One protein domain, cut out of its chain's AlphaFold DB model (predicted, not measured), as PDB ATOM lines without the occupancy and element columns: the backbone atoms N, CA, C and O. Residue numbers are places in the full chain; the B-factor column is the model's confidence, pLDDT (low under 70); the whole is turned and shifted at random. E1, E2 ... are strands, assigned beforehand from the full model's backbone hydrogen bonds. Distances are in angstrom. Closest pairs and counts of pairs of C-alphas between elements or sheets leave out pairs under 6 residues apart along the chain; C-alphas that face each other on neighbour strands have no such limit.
ATOM      1  N   SER A 132     214.557 196.369 169.238       52.28
ATOM      2  CA  SER A 132     213.243 196.696 168.661       52.28
ATOM      3  C   SER A 132     212.728 195.646 167.676       52.28
ATOM      4  O   SER A 132     211.884 195.947 166.825       52.28
ATOM      5  N   ASP A 133     213.289 194.449 167.772       63.53
ATOM      6  CA  ASP A 133     213.127 193.358 166.831       63.53
ATOM      7  C   ASP A 133     212.287 192.225 167.450       63.53
ATOM      8  O   ASP A 133     211.901 192.246 168.620       63.53
ATOM      9  N   GLU A 134     211.903 191.277 166.606       68.81
ATOM     10  CA  GLU A 134     211.138 190.084 166.968       68.81
ATOM     11  C   GLU A 134     212.072 189.101 167.700       68.81
ATOM     12  O   GLU A 134     213.261 189.030 167.390       68.81
ATOM     13  N   ILE A 135     211.585 188.407 168.732       68.75
ATOM     14  CA  ILE A 135     212.425 187.574 169.610       68.75
ATOM     15  C   ILE A 135     212.099 186.107 169.368       68.75
ATOM     16  O   ILE A 135     211.000 185.666 169.685       68.75
ATOM     17  N   GLY A 136     213.062 185.371 168.810       66.12
ATOM     18  CA  GLY A 136     212.902 183.947 168.515       66.12
ATOM     19  C   GLY A 136     213.299 183.028 169.671       66.12
ATOM     20  O   GLY A 136     212.815 181.903 169.728       66.12
ATOM     21  N   HIS A 137     214.179 183.470 170.582       72.62
ATOM     22  CA  HIS A 137     214.627 182.639 171.704       72.62
ATOM     23  C   HIS A 137     215.185 183.433 172.885       72.62
ATOM     24  O   HIS A 137     215.845 184.464 172.724       72.62
ATOM     25  N   PHE A 138     214.939 182.919 174.089       74.94
ATOM     26  CA  PHE A 138     215.443 183.484 175.335       74.94
ATOM     27  C   PHE A 138     215.555 182.365 176.381       74.94
ATOM     28  O   PHE A 138     214.589 182.079 177.086       74.94
ATOM     29  N   GLU A 139     216.727 181.738 176.508       81.19
ATOM     30  CA  GLU A 139     216.999 180.696 177.508       81.19
ATOM     31  C   GLU A 139     217.711 181.258 178.753       81.19
ATOM     32  O   GLU A 139     218.735 181.943 178.688       81.19
ATOM     33  N   LEU A 140     217.184 180.914 179.927       80.19
ATOM     34  CA  LEU A 140     217.818 181.119 181.224       80.19
ATOM     35  C   LEU A 140     218.403 179.803 181.739       80.19
ATOM     36  O   LEU A 140     217.662 178.849 181.973       80.19
ATOM     37  N   GLU A 141     219.712 179.768 181.996       83.25
ATOM     38  CA  GLU A 141     220.357 178.680 182.736       83.25
ATOM     39  C   GLU A 141     220.405 179.031 184.230       83.25
ATOM     40  O   GLU A 141     221.208 179.844 184.702       83.25
ATOM     41  N   LEU A 142     219.524 178.386 184.988       84.75
ATOM     42  CA  LEU A 142     219.420 178.488 186.435       84.75
ATOM     43  C   LEU A 142     220.374 177.484 187.094       84.75
ATOM     44  O   LEU A 142     220.341 176.285 186.797       84.75
ATOM     45  N   ALA A 143     221.194 177.975 188.024       84.31
ATOM     46  CA  ALA A 143     222.138 177.183 188.811       84.31
ATOM     47  C   ALA A 143     221.814 177.222 190.317       84.31
ATOM     48  O   ALA A 143     221.051 178.079 190.776       84.31
ATOM     49  N   ASP A 144     222.387 176.300 191.088       72.00
ATOM     50  CA  ASP A 144     222.214 176.197 192.544       72.00
ATOM     51  C   ASP A 144     222.591 177.533 193.232       72.00
ATOM     52  O   ASP A 144     223.555 178.189 192.832       72.00
ATOM     53  N   ASP A 145     221.818 177.968 194.233       67.44
ATOM     54  CA  ASP A 145     221.878 179.315 194.848       67.44
ATOM     55  C   ASP A 145     221.643 180.529 193.892       67.44
ATOM     56  O   ASP A 145     221.906 181.673 194.284       67.44
ATOM     57  N   THR A 146     221.090 180.351 192.676       64.25
ATOM     58  CA  THR A 146     220.552 181.491 191.889       64.25
ATOM     59  C   THR A 146     219.527 182.253 192.730       64.25
ATOM     60  O   THR A 146     218.657 181.641 193.341       64.25
ATOM     61  N   GLY A 147     219.647 183.582 192.802       81.88
ATOM     62  CA  GLY A 147     218.777 184.413 193.633       81.88
ATOM     63  C   GLY A 147     217.368 184.597 193.062       81.88
ATOM     64  O   GLY A 147     216.775 183.702 192.469       81.88
ATOM     65  N   GLU A 148     216.833 185.801 193.243       88.38
ATOM     66  CA  GLU A 148     215.639 186.247 192.527       88.38
ATOM     67  C   GLU A 148     216.059 186.706 191.119       88.38
ATOM     68  O   GLU A 148     216.994 187.500 190.970       88.38
ATOM     69  N   VAL A 149     215.388 186.186 190.093       87.06
ATOM     70  CA  VAL A 149     215.495 186.635 188.701       87.06
ATOM     71  C   VAL A 149     214.135 187.170 188.290       87.06
ATOM     72  O   VAL A 149     213.162 186.423 188.279       87.06
ATOM     73  N   THR A 150     214.054 188.456 187.957       88.62
ATOM     74  CA  THR A 150     212.834 189.069 187.424       88.62
ATOM     75  C   THR A 150     213.048 189.477 185.974       88.62
ATOM     76  O   THR A 150     213.959 190.243 185.664       88.62
ATOM     77  N   ILE A 151     212.179 188.983 185.098       87.00
ATOM     78  CA  ILE A 151     212.120 189.328 183.679       87.00
ATOM     79  C   ILE A 151     210.879 190.190 183.468       87.00
ATOM     80  O   ILE A 151     209.788 189.794 183.877       87.00
ATOM     81  N   VAL A 152     211.025 191.352 182.837       87.19
ATOM     82  CA  VAL A 152     209.912 192.241 182.480       87.19
ATOM     83  C   VAL A 152     209.926 192.473 180.979       87.19
ATOM     84  O   VAL A 152     210.821 193.132 180.461       87.19
ATOM     85  N   ALA A 153     208.915 191.965 180.284       84.94
ATOM     86  CA  ALA A 153     208.719 192.180 178.861       84.94
ATOM     87  C   ALA A 153     207.725 193.332 178.635       84.94
ATOM     88  O   ALA A 153     206.599 193.318 179.148       84.94
ATOM     89  N   ASN A 154     208.132 194.351 177.873       83.50
ATOM     90  CA  ASN A 154     207.295 195.498 177.531       83.50
ATOM     91  C   ASN A 154     206.826 195.417 176.075       83.50
ATOM     92  O   ASN A 154     207.595 195.660 175.147       83.50
ATOM     93  N   ARG A 155     205.541 195.126 175.858       84.12
ATOM     94  CA  ARG A 155     204.929 195.045 174.524       84.12
ATOM     95  C   ARG A 155     203.952 196.193 174.297       84.12
ATOM     96  O   ARG A 155     202.830 196.188 174.812       84.12
ATOM     97  N   SER A 156     204.345 197.192 173.504       83.44
ATOM     98  CA  SER A 156     203.525 198.378 173.187       83.44
ATOM     99  C   SER A 156     203.014 199.137 174.430       83.44
ATOM    100  O   SER A 156     201.920 199.720 174.415       83.44
ATOM    101  N   GLY A 157     203.783 199.130 175.524       81.12
ATOM    102  CA  GLY A 157     203.398 199.698 176.822       81.12
ATOM    103  C   GLY A 157     202.516 198.803 177.707       81.12
ATOM    104  O   GLY A 157     201.967 199.300 178.698       81.12
ATOM    105  N   SER A 158     202.339 197.524 177.359       85.56
ATOM    106  CA  SER A 158     201.862 196.477 178.272       85.56
ATOM    107  C   SER A 158     203.073 195.820 178.928       85.56
ATOM    108  O   SER A 158     203.946 195.339 178.218       85.56
ATOM    109  N   LEU A 159     203.126 195.817 180.261       85.44
ATOM    110  CA  LEU A 159     204.195 195.171 181.022       85.44
ATOM    111  C   LEU A 159     203.715 193.811 181.517       85.44
ATOM    112  O   LEU A 159     202.734 193.742 182.266       85.44
ATOM    113  N   GLU A 160     204.435 192.769 181.134       88.62
ATOM    114  CA  GLU A 160     204.276 191.404 181.628       88.62
ATOM    115  C   GLU A 160     205.581 191.021 182.328       88.62
ATOM    116  O   GLU A 160     206.663 191.348 181.850       88.62
ATOM    117  N   ALA A 161     205.487 190.449 183.529       89.31
ATOM    118  CA  ALA A 161     206.640 190.240 184.396       89.31
ATOM    119  C   ALA A 161     206.581 188.864 185.047       89.31
ATOM    120  O   ALA A 161     205.534 188.493 185.582       89.31
ATOM    121  N   ILE A 162     207.704 188.152 185.021       90.88
ATOM    122  CA  ILE A 162     207.888 186.846 185.654       90.88
ATOM    123  C   ILE A 162     209.018 186.954 186.661       90.88
ATOM    124  O   ILE A 162     210.048 187.563 186.376       90.88
ATOM    125  N   THR A 163     208.825 186.343 187.823       92.81
ATOM    126  CA  THR A 163     209.856 186.205 188.846       92.81
ATOM    127  C   THR A 163     210.135 184.725 189.077       92.81
ATOM    128  O   THR A 163     209.213 183.939 189.282       92.81
ATOM    129  N   ILE A 164     211.413 184.358 189.048       91.50
ATOM    130  CA  ILE A 164     211.929 183.028 189.363       91.50
ATOM    131  C   ILE A 164     212.783 183.175 190.630       91.50
ATOM    132  O   ILE A 164     213.815 183.848 190.605       91.50
ATOM    133  N   GLU A 165     212.349 182.593 191.749       92.50
ATOM    134  CA  GLU A 165     213.082 182.594 193.025       92.50
ATOM    135  C   GLU A 165     213.749 181.228 193.237       92.50
ATOM    136  O   GLU A 165     213.073 180.204 193.370       92.50
ATOM    137  N   GLY A 166     215.084 181.197 193.288       89.88
ATOM    138  CA  GLY A 166     215.815 179.987 193.657       89.88
ATOM    139  C   GLY A 166     215.646 179.640 195.135       89.88
ATOM    140  O   GLY A 166     215.984 180.414 196.037       89.88
ATOM    141  N   ILE A 167     215.156 178.429 195.387       88.44
ATOM    142  CA  ILE A 167     215.036 177.823 196.711       88.44
ATOM    143  C   ILE A 167     215.895 176.552 196.771       88.44
ATOM    144  O   ILE A 167     216.365 176.027 195.770       88.44
ATOM    145  N   SER A 168     216.198 176.055 197.973       89.50
ATOM    146  CA  SER A 168     217.159 174.947 198.110       89.50
ATOM    147  C   SER A 168     216.592 173.635 197.542       89.50
ATOM    148  O   SER A 168     215.842 172.937 198.235       89.50
ATOM    149  N   GLY A 169     216.995 173.306 196.312       88.69
ATOM    150  CA  GLY A 169     216.582 172.126 195.545       88.69
ATOM    151  C   GLY A 169     215.423 172.332 194.561       88.69
ATOM    152  O   GLY A 169     214.935 171.338 194.017       88.69
ATOM    153  N   SER A 170     214.958 173.570 194.358       92.31
ATOM    154  CA  SER A 170     213.920 173.904 193.373       92.31
ATOM    155  C   SER A 170     213.891 175.402 193.025       92.31
ATOM    156  O   SER A 170     214.584 176.210 193.638       92.31
ATOM    157  N   TYR A 171     213.074 175.789 192.047       92.56
ATOM    158  CA  TYR A 171     212.782 177.186 191.718       92.56
ATOM    159  C   TYR A 171     211.274 177.419 191.774       92.56
ATOM    160  O   TYR A 171     210.525 176.679 191.132       92.56
ATOM    161  N   ASP A 172     210.837 178.438 192.513       93.75
ATOM    162  CA  ASP A 172     209.449 178.911 192.489       93.75
ATOM    163  C   ASP A 172     209.308 179.961 191.372       93.75
ATOM    164  O   ASP A 172     210.020 180.966 191.354       93.75
ATOM    165  N   VAL A 173     208.383 179.731 190.439       93.38
ATOM    166  CA  VAL A 173     208.040 180.639 189.333       93.38
ATOM    167  C   VAL A 173     206.708 181.323 189.649       93.38
ATOM    168  O   VAL A 173     205.719 180.636 189.910       93.38
ATOM    169  N   ASP A 174     206.653 182.656 189.584       93.69
ATOM    170  CA  ASP A 174     205.423 183.459 189.694       93.69
ATOM    171  C   ASP A 174     205.257 184.362 188.462       93.69
ATOM    172  O   ASP A 174     206.170 185.099 188.079       93.69
ATOM    173  N   SER A 175     204.082 184.308 187.834       90.81
ATOM    174  CA  SER A 175     203.747 185.041 186.612       90.81
ATOM    175  C   SER A 175     202.296 185.564 186.642       90.81
ATOM    176  O   SER A 175     201.489 185.183 187.497       90.81
ATOM    177  N   PRO A 176     201.881 186.438 185.700       87.06
ATOM    178  CA  PRO A 176     200.512 186.962 185.660       87.06
ATOM    179  C   PRO A 176     199.464 185.890 185.316       87.06
ATOM    180  O   PRO A 176     198.267 186.074 185.573       87.06
ATOM    181  N   SER A 177     199.912 184.796 184.703       86.44
ATOM    182  CA  SER A 177     199.131 183.692 184.152       86.44
ATOM    183  C   SER A 177     199.109 182.458 185.065       86.44
ATOM    184  O   SER A 177     198.107 181.732 185.063       86.44
ATOM    185  N   GLY A 178     200.127 182.257 185.908       90.00
ATOM    186  CA  GLY A 178     200.183 181.160 186.874       90.00
ATOM    187  C   GLY A 178     201.416 181.188 187.780       90.00
ATOM    188  O   GLY A 178     202.210 182.114 187.755       90.00
ATOM    189  N   SER A 179     201.563 180.144 188.591       91.81
ATOM    190  CA  SER A 179     202.752 179.900 189.412       91.81
ATOM    191  C   SER A 179     203.055 178.403 189.412       91.81
ATOM    192  O   SER A 179     202.101 177.625 189.542       91.81
ATOM    193  N   CYS A 180     204.320 177.997 189.324       94.06
ATOM    194  CA  CYS A 180     204.720 176.584 189.346       94.06
ATOM    195  C   CYS A 180     206.090 176.373 190.021       94.06
ATOM    196  O   CYS A 180     206.848 177.327 190.185       94.06
ATOM    197  N   GLU A 181     206.408 175.133 190.408       94.25
ATOM    198  CA  GLU A 181     207.710 174.765 190.994       94.25
ATOM    199  C   GLU A 181     208.526 173.894 190.020       94.25
ATOM    200  O   GLU A 181     208.055 172.840 189.574       94.25
ATOM    201  N   ILE A 182     209.774 174.290 189.747       93.56
ATOM    202  CA  ILE A 182     210.770 173.507 188.996       93.56
ATOM    203  C   ILE A 182     211.637 172.726 189.994       93.56
ATOM    204  O   ILE A 182     212.386 173.310 190.768       93.56
ATOM    205  N   GLN A 183     211.565 171.397 189.982       93.00
ATOM    206  CA  GLN A 183     212.137 170.510 191.003       93.00
ATOM    207  C   GLN A 183     213.552 170.024 190.646       93.00
ATOM    208  O   GLN A 183     213.771 168.834 190.398       93.00
ATOM    209  N   SER A 184     214.516 170.947 190.603       90.19
ATOM    210  CA  SER A 184     215.929 170.652 190.321       90.19
ATOM    211  C   SER A 184     216.881 171.678 190.948       90.19
ATOM    212  O   SER A 184     216.514 172.836 191.107       90.19
ATOM    213  N   ASP A 185     218.124 171.263 191.233       87.12
ATOM    214  CA  ASP A 185     219.231 172.156 191.630       87.12
ATOM    215  C   ASP A 185     219.766 172.992 190.438       87.12
ATOM    216  O   ASP A 185     220.514 173.946 190.627       87.12
ATOM    217  N   THR A 186     219.436 172.597 189.201       85.94
ATOM    218  CA  THR A 186     219.798 173.291 187.950       85.94
ATOM    219  C   THR A 186     218.698 173.110 186.907       85.94
ATOM    220  O   THR A 186     218.222 171.981 186.726       85.94
ATOM    221  N   ALA A 187     218.327 174.154 186.172       87.38
ATOM    222  CA  ALA A 187     217.321 174.064 185.113       87.38
ATOM    223  C   ALA A 187     217.607 175.048 183.978       87.38
ATOM    224  O   ALA A 187     218.017 176.174 184.234       87.38
ATOM    225  N   ARG A 188     217.343 174.643 182.736       85.44
ATOM    226  CA  ARG A 188     217.212 175.569 181.609       85.44
ATOM    227  C   ARG A 188     215.742 175.876 181.380       85.44
ATOM    228  O   ARG A 188     214.918 174.963 181.492       85.44
ATOM    229  N   VAL A 189     215.437 177.140 181.118       86.00
ATOM    230  CA  VAL A 189     214.082 177.668 180.946       86.00
ATOM    231  C   VAL A 189     214.063 178.560 179.713       86.00
ATOM    232  O   VAL A 189     214.702 179.608 179.724       86.00
ATOM    233  N   ASP A 190     213.327 178.170 178.679       85.31
ATOM    234  CA  ASP A 190     213.109 179.001 177.493       85.31
ATOM    235  C   ASP A 190     211.832 179.832 177.675       85.31
ATOM    236  O   ASP A 190     210.736 179.286 177.805       85.31
ATOM    237  N   LEU A 191     211.985 181.158 177.696       85.00
ATOM    238  CA  LEU A 191     210.910 182.127 177.920       85.00
ATOM    239  C   LEU A 191     210.065 182.435 176.672       85.00
ATOM    240  O   LEU A 191     209.104 183.200 176.767       85.00
ATOM    241  N   VAL A 192     210.423 181.875 175.513       82.56
ATOM    242  CA  VAL A 192     209.620 181.953 174.283       82.56
ATOM    243  C   VAL A 192     208.739 180.713 174.146       82.56
ATOM    244  O   VAL A 192     207.550 180.814 173.850       82.56
ATOM    245  N   THR A 193     209.297 179.526 174.404       81.06
ATOM    246  CA  THR A 193     208.550 178.258 174.302       81.06
ATOM    247  C   THR A 193     207.873 177.823 175.606       81.06
ATOM    248  O   THR A 193     207.052 176.905 175.585       81.06
ATOM    249  N   GLY A 194     208.215 178.435 176.743       84.06
ATOM    250  CA  GLY A 194     207.770 178.014 178.078       84.06
ATOM    251  C   GLY A 194     208.349 176.665 178.530       84.06
ATOM    252  O   GLY A 194     207.864 176.076 179.503       84.06
ATOM    253  N   SER A 195     209.352 176.142 177.817       82.69
ATOM    254  CA  SER A 195     209.911 174.810 178.056       82.69
ATOM    255  C   SER A 195     210.950 174.803 179.184       82.69
ATOM    256  O   SER A 195     211.637 175.792 179.443       82.69
ATOM    257  N   VAL A 196     211.049 173.673 179.897       87.81
ATOM    258  CA  VAL A 196     211.914 173.518 181.077       87.81
ATOM    259  C   VAL A 196     212.662 172.192 181.030       87.81
ATOM    260  O   VAL A 196     212.054 171.126 180.938       87.81
ATOM    261  N   SER A 197     213.987 172.224 181.190       85.12
ATOM    262  CA  SER A 197     214.837 171.021 181.164       85.12
ATOM    263  C   SER A 197     214.849 170.225 182.486       85.12
ATOM    264  O   SER A 197     215.853 169.590 182.824       85.12
ATOM    265  N   ALA A 198     213.782 170.304 183.282       87.88
ATOM    266  CA  ALA A 198     213.697 169.764 184.638       87.88
ATOM    267  C   ALA A 198     212.246 169.389 185.015       87.88
ATOM    268  O   ALA A 198     211.307 169.938 184.439       87.88
ATOM    269  N   PRO A 199     212.025 168.467 185.976       88.81
ATOM    270  CA  PRO A 199     210.679 168.084 186.402       88.81
ATOM    271  C   PRO A 199     209.933 169.251 187.055       88.81
ATOM    272  O   PRO A 199     210.519 169.982 187.848       88.81
ATOM    273  N   THR A 200     208.633 169.372 186.799       89.44
ATOM    274  CA  THR A 200     207.774 170.417 187.377       89.44
ATOM    275  C   THR A 200     206.666 169.816 188.248       89.44
ATOM    276  O   THR A 200     206.282 168.653 188.080       89.44
ATOM    277  N   ASP A 201     206.141 170.584 189.208       84.50
ATOM    278  CA  ASP A 201     205.042 170.131 190.081       84.50
ATOM    279  C   ASP A 201     203.661 170.123 189.388       84.50
ATOM    280  O   ASP A 201     202.726 169.439 189.824       84.50
ATOM    281  N   SER A 202     203.551 170.889 188.302       78.50
ATOM    282  CA  SER A 202     202.344 171.179 187.532       78.50
ATOM    283  C   SER A 202     202.696 171.597 186.092       78.50
ATOM    284  O   SER A 202     203.874 171.658 185.732       78.50
ATOM    285  N   ASP A 203     201.686 171.846 185.249       75.88
ATOM    286  CA  ASP A 203     201.884 172.363 183.888       75.88
ATOM    287  C   ASP A 203     202.472 173.792 183.973       75.88
ATOM    288  O   ASP A 203     201.730 174.756 184.168       75.88
ATOM    289  N   CYS A 204     203.802 173.923 183.871       77.69
ATOM    290  CA  CYS A 204     204.503 175.214 183.925       77.69
ATOM    291  C   CYS A 204     204.365 176.049 182.642       77.69
ATOM    292  O   CYS A 204     204.598 177.249 182.716       77.69
ATOM    293  N   GLU A 205     203.981 175.449 181.504       72.00
ATOM    294  CA  GLU A 205     203.899 176.121 180.191       72.00
ATOM    295  C   GLU A 205     203.270 177.529 180.251       72.00
ATOM    296  O   GLU A 205     203.964 178.483 179.911       72.00
ATOM    297  N   PRO A 206     202.030 177.731 180.760       69.94
ATOM    298  CA  PRO A 206     201.405 179.055 180.776       69.94
ATOM    299  C   PRO A 206     202.028 180.020 181.790       69.94
ATOM    300  O   PRO A 206     201.527 181.129 181.944       69.94
ATOM    301  N   ALA A 207     203.005 179.591 182.591       77.62
ATOM    302  CA  ALA A 207     203.681 180.413 183.588       77.62
ATOM    303  C   ALA A 207     205.107 180.803 183.168       77.62
ATOM    304  O   ALA A 207     205.793 181.436 183.966       77.62
ATOM    305  N   LEU A 208     205.540 180.432 181.958       80.56
ATOM    306  CA  LEU A 208     206.915 180.590 181.478       80.56
ATOM    307  C   LEU A 208     207.019 181.141 180.048       80.56
ATOM    308  O   LEU A 208     208.120 181.208 179.521       80.56
ATOM    309  N   ASP A 209     205.916 181.600 179.456       76.94
ATOM    310  CA  ASP A 209     205.816 182.159 178.102       76.94
ATOM    311  C   ASP A 209     205.557 183.695 178.068       76.94
ATOM    312  O   ASP A 209     204.609 184.147 177.423       76.94
ATOM    313  N   PRO A 210     206.348 184.559 178.752       77.81
ATOM    314  CA  PRO A 210     206.142 186.015 178.718       77.81
ATOM    315  C   PRO A 210     206.536 186.652 177.377       77.81
ATOM    316  O   PRO A 210     206.207 187.816 177.117       77.81
ATOM    317  N   ILE A 211     207.284 185.917 176.552       80.88
ATOM    318  CA  ILE A 211     207.706 186.333 175.222       80.88
ATOM    319  C   ILE A 211     206.899 185.507 174.218       80.88
ATOM    320  O   ILE A 211     207.075 184.301 174.104       80.88
ATOM    321  N   GLU A 212     205.988 186.157 173.500       82.38
ATOM    322  CA  GLU A 212     205.253 185.533 172.403       82.38
ATOM    323  C   GLU A 212     206.168 185.478 171.168       82.38
ATOM    324  O   GLU A 212     206.627 186.518 170.688       82.38
ATOM    325  N   ASP A 213     206.405 184.274 170.640       78.56
ATOM    326  CA  ASP A 213     207.092 184.073 169.360       78.56
ATOM    327  C   ASP A 213     206.435 184.899 168.234       78.56
ATOM    328  O   ASP A 213     205.205 185.015 168.141       78.56
ATOM    329  N   GLY A 214     207.262 185.491 167.374       71.00
ATOM    330  CA  GLY A 214     206.822 186.362 166.284       71.00
ATOM    331  C   GLY A 214     206.400 187.786 166.686       71.00
ATOM    332  O   GLY A 214     206.024 188.574 165.809       71.00
ATOM    333  N   GLU A 215     206.439 188.159 167.972       78.94
ATOM    334  CA  GLU A 215     206.059 189.499 168.443       78.94
ATOM    335  C   GLU A 215     207.277 190.406 168.713       78.94
ATOM    336  O   GLU A 215     208.354 189.977 169.123       78.94
ATOM    337  N   THR A 216     207.098 191.714 168.488       75.38
ATOM    338  CA  THR A 216     208.125 192.745 168.722       75.38
ATOM    339  C   THR A 216     207.937 193.423 170.076       75.38
ATOM    340  O   THR A 216     206.830 193.895 170.380       75.38
ATOM    341  N   TYR A 217     209.022 193.583 170.826       76.88
ATOM    342  CA  TYR A 217     209.023 194.215 172.146       76.88
ATOM    343  C   TYR A 217     209.603 195.644 172.087       76.88
ATOM    344  O   TYR A 217     210.395 195.978 171.209       76.88
ATOM    345  N   ASP A 218     209.146 196.531 172.978       79.00
ATOM    346  CA  ASP A 218     209.722 197.876 173.150       79.00
ATOM    347  C   ASP A 218     211.036 197.801 173.957       79.00
ATOM    348  O   ASP A 218     211.980 198.548 173.687       79.00
ATOM    349  N   ASP A 219     211.063 196.911 174.955       78.81
ATOM    350  CA  ASP A 219     212.200 196.568 175.811       78.81
ATOM    351  C   ASP A 219     211.938 195.240 176.555       78.81
ATOM    352  O   ASP A 219     210.783 194.896 176.826       78.81
ATOM    353  N   ILE A 220     213.009 194.511 176.899       79.25
ATOM    354  CA  ILE A 220     212.988 193.460 177.925       79.25
ATOM    355  C   ILE A 220     214.006 193.815 179.014       79.25
ATOM    356  O   ILE A 220     215.198 193.970 178.760       79.25
ATOM    357  N   GLU A 221     213.544 193.961 180.250       82.62
ATOM    358  CA  GLU A 221     214.384 194.234 181.417       82.62
ATOM    359  C   GLU A 221     214.642 192.933 182.184       82.62
ATOM    360  O   GLU A 221     213.707 192.188 182.481       82.62
ATOM    361  N   LEU A 222     215.910 192.657 182.501       81.31
ATOM    362  CA  LEU A 222     216.322 191.492 183.279       81.31
ATOM    363  C   LEU A 222     217.035 191.946 184.558       81.31
ATOM    364  O   LEU A 222     218.218 192.293 184.538       81.31
ATOM    365  N   ASP A 223     216.321 191.902 185.682       82.75
ATOM    366  CA  ASP A 223     216.901 192.081 187.016       82.75
ATOM    367  C   ASP A 223     217.236 190.702 187.594       82.75
ATOM    368  O   ASP A 223     216.406 190.032 188.212       82.75
ATOM    369  N   ALA A 224     218.453 190.238 187.312       71.44
ATOM    370  CA  ALA A 224     218.946 188.943 187.754       71.44
ATOM    371  C   ALA A 224     219.971 189.106 188.886       71.44
ATOM    372  O   ALA A 224     221.121 189.486 188.657       71.44
ATOM    373  N   ALA A 225     219.600 188.707 190.106       66.19
ATOM    374  CA  ALA A 225     220.539 188.539 191.218       66.19
ATOM    375  C   ALA A 225     221.308 187.198 191.123       66.19
ATOM    376  O   ALA A 225     221.493 186.494 192.120       66.19
ATOM    377  N   VAL A 226     221.745 186.831 189.914       54.25
ATOM    378  CA  VAL A 226     222.497 185.603 189.614       54.25
ATOM    379  C   VAL A 226     223.938 185.720 190.117       54.25
ATOM    380  O   VAL A 226     224.672 186.629 189.733       54.25
ATOM    381  N   SER A 227     224.375 184.793 190.976       53.31
ATOM    382  CA  SER A 227     225.803 184.653 191.302       53.31
ATOM    383  C   SER A 227     226.531 183.707 190.349       53.31
ATOM    384  O   SER A 227     227.709 183.934 190.073       53.31
ATOM    385  N   ASP A 228     225.834 182.675 189.858       60.53
ATOM    386  CA  ASP A 228     226.428 181.542 189.136       60.53
ATOM    387  C   ASP A 228     225.566 181.024 187.953       60.53
ATOM    388  O   ASP A 228     225.939 180.035 187.327       60.53
ATOM    389  N   GLY A 229     224.440 181.678 187.632       56.69
ATOM    390  CA  GLY A 229     223.606 181.372 186.454       56.69
ATOM    391  C   GLY A 229     224.071 182.086 185.177       56.69
ATOM    392  O   GLY A 229     224.883 183.018 185.240       56.69
ATOM    393  N   SER A 230     223.540 181.676 184.024       62.22
ATOM    394  CA  SER A 230     223.834 182.295 182.725       62.22
ATOM    395  C   SER A 230     222.551 182.607 181.938       62.22
ATOM    396  O   SER A 230     221.478 182.077 182.220       62.22
ATOM    397  N   VAL A 231     222.641 183.564 181.013       61.38
ATOM    398  CA  VAL A 231     221.504 184.110 180.258       61.38
ATOM    399  C   VAL A 231     221.880 184.096 178.789       61.38
ATOM    400  O   VAL A 231     222.913 184.667 178.419       61.38
ATOM    401  N   TYR A 232     221.022 183.490 177.976       62.97
ATOM    402  CA  TYR A 232     221.134 183.431 176.530       62.97
ATOM    403  C   TYR A 232     219.876 184.048 175.916       62.97
ATOM    404  O   TYR A 232     218.752 183.699 176.259       62.97
ATOM    405  N   TYR A 233     220.063 184.999 175.016       61.72
ATOM    406  CA  TYR A 233     218.993 185.668 174.288       61.72
ATOM    407  C   TYR A 233     219.430 185.789 172.833       61.72
ATOM    408  O   TYR A 233     220.606 186.063 172.581       61.72
ATOM    409  N   GLU A 234     218.499 185.593 171.903       55.41
ATOM    410  CA  GLU A 234     218.752 185.745 170.475       55.41
ATOM    411  C   GLU A 234     217.537 186.382 169.771       55.41
ATOM    412  O   GLU A 234     216.384 185.978 169.978       55.41
ATOM    413  N   SER A 235     217.778 187.411 168.950       50.53
ATOM    414  CA  SER A 235     216.711 188.032 168.156       50.53
ATOM    415  C   SER A 235     216.382 187.179 166.923       50.53
ATOM    416  O   SER A 235     217.193 186.388 166.450       50.53
ATOM    417  N   SER A 236     215.200 187.345 166.332       51.06
ATOM    418  CA  SER A 236     214.820 186.631 165.103       51.06
ATOM    419  C   SER A 236     215.628 187.046 163.861       51.06
ATOM    420  O   SER A 236     215.508 186.428 162.803       51.06
TER     421      SER A 236
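Overview. This is residues 132 to 236 of the 270 residues of an uncharacterized protein of Natrarchaeobaculum aegyptiacum (UniProt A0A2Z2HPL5). Two sheets stand face to face as a small sandwich, with their strands running roughly along its longest axis; the larger wall is E5 - E4 - E3 - E2 - E7 and the smaller one is E6 - E1 - E8. The long link of residues 191 to 218 first runs along the side of the sandwich where E5 and E6 lie, then crosses one end from the smaller sheet's side to E7. The printed part has 105 residues with no named helix and eight named strands, E1 to E8 in order along the chain, and both sheets are antiparallel throughout. The class is all strand, though under half of the residues, 51 of 105, are in named elements. The whole is compact, with a radius of gyration of the C-alphas of 12.8 A and spans of 36 by 27 by 20 A.

Along the chain. The first strand, E1, covers residues 135 to 142 and is 20.4 A long, beginning at C-alpha 135 at (212.425, 187.574, 169.610). E2 follows at residues 148 to 155, 22.7 A long. E3, residues 158 to 167, is the longest strand, 29.4 A from its first C-alpha at (201.862, 196.477, 178.272) to its last at (215.036, 177.823, 196.711). E4, residues 170 to 174, E5, residues 179 to 182, and E6, residues 187 to 190, are shorter. After residues 191 to 218 comes E7, residues 219 to 224, 15.7 A long. E8, residues 230 to 235, is 17.2 A long and ends at C-alpha 235 at (216.711, 188.032, 168.156).

Arrangement. In the larger sheet E2, E3, E4 and E5 form a meander, each strand the antiparallel neighbour of the one before. E2 and E3 are a hairpin, their directions at 166 degrees, with N 153 and O 160 within hydrogen-bond range at 2.8 A. E3 and E4 are a hairpin at 159 degrees, with N 165 and O 172 at 2.9 A. E4 and E5 are a hairpin at 162 degrees, with N 173 and O 180 at 2.9 A. E7 is the antiparallel neighbour of E2 at 176 degrees; N 152 and O 221 are 2.8 A apart. The edge strands here are E5 and E7, and the sheet is twisted, its C-alphas lying up to 5.2 A off their best plane. In the smaller sheet E1 is the inner strand. E1 and E8 are antiparallel at 176 degrees, with N 139 and O 232 at 2.8 A; the C-alphas of Phe 138 and Tyr 233, which face each other, are 4.3 A apart. E6 and E1 are antiparallel at 167 degrees, with N 140 and O 189 at 2.8 A. Between the sheets, E1 and E3 are only just apart, their closest C-alphas 8.2 A from each other. Other pairs apart are, for instance, E2 and E8, E1 and E7, and E4 and E6. E5 and E6 meet only through their link.

Size, cuts and confidence. The two C-alphas farthest apart are those of Ser 156 and Gly 169, 36.9 A. The first and last printed C-alphas, of Ser 132 and Ser 236, are 10.8 A apart. The printed part has no cut. The link from E6 to E7, 28 residues, is long; the other links between named strands are tight. The mean pLDDT of the printed part is 80.1, and 20 residues are under 70: residues 132 to 136, 145 to 146, 206 and 225 to 236. E8 has a mean pLDDT of 59.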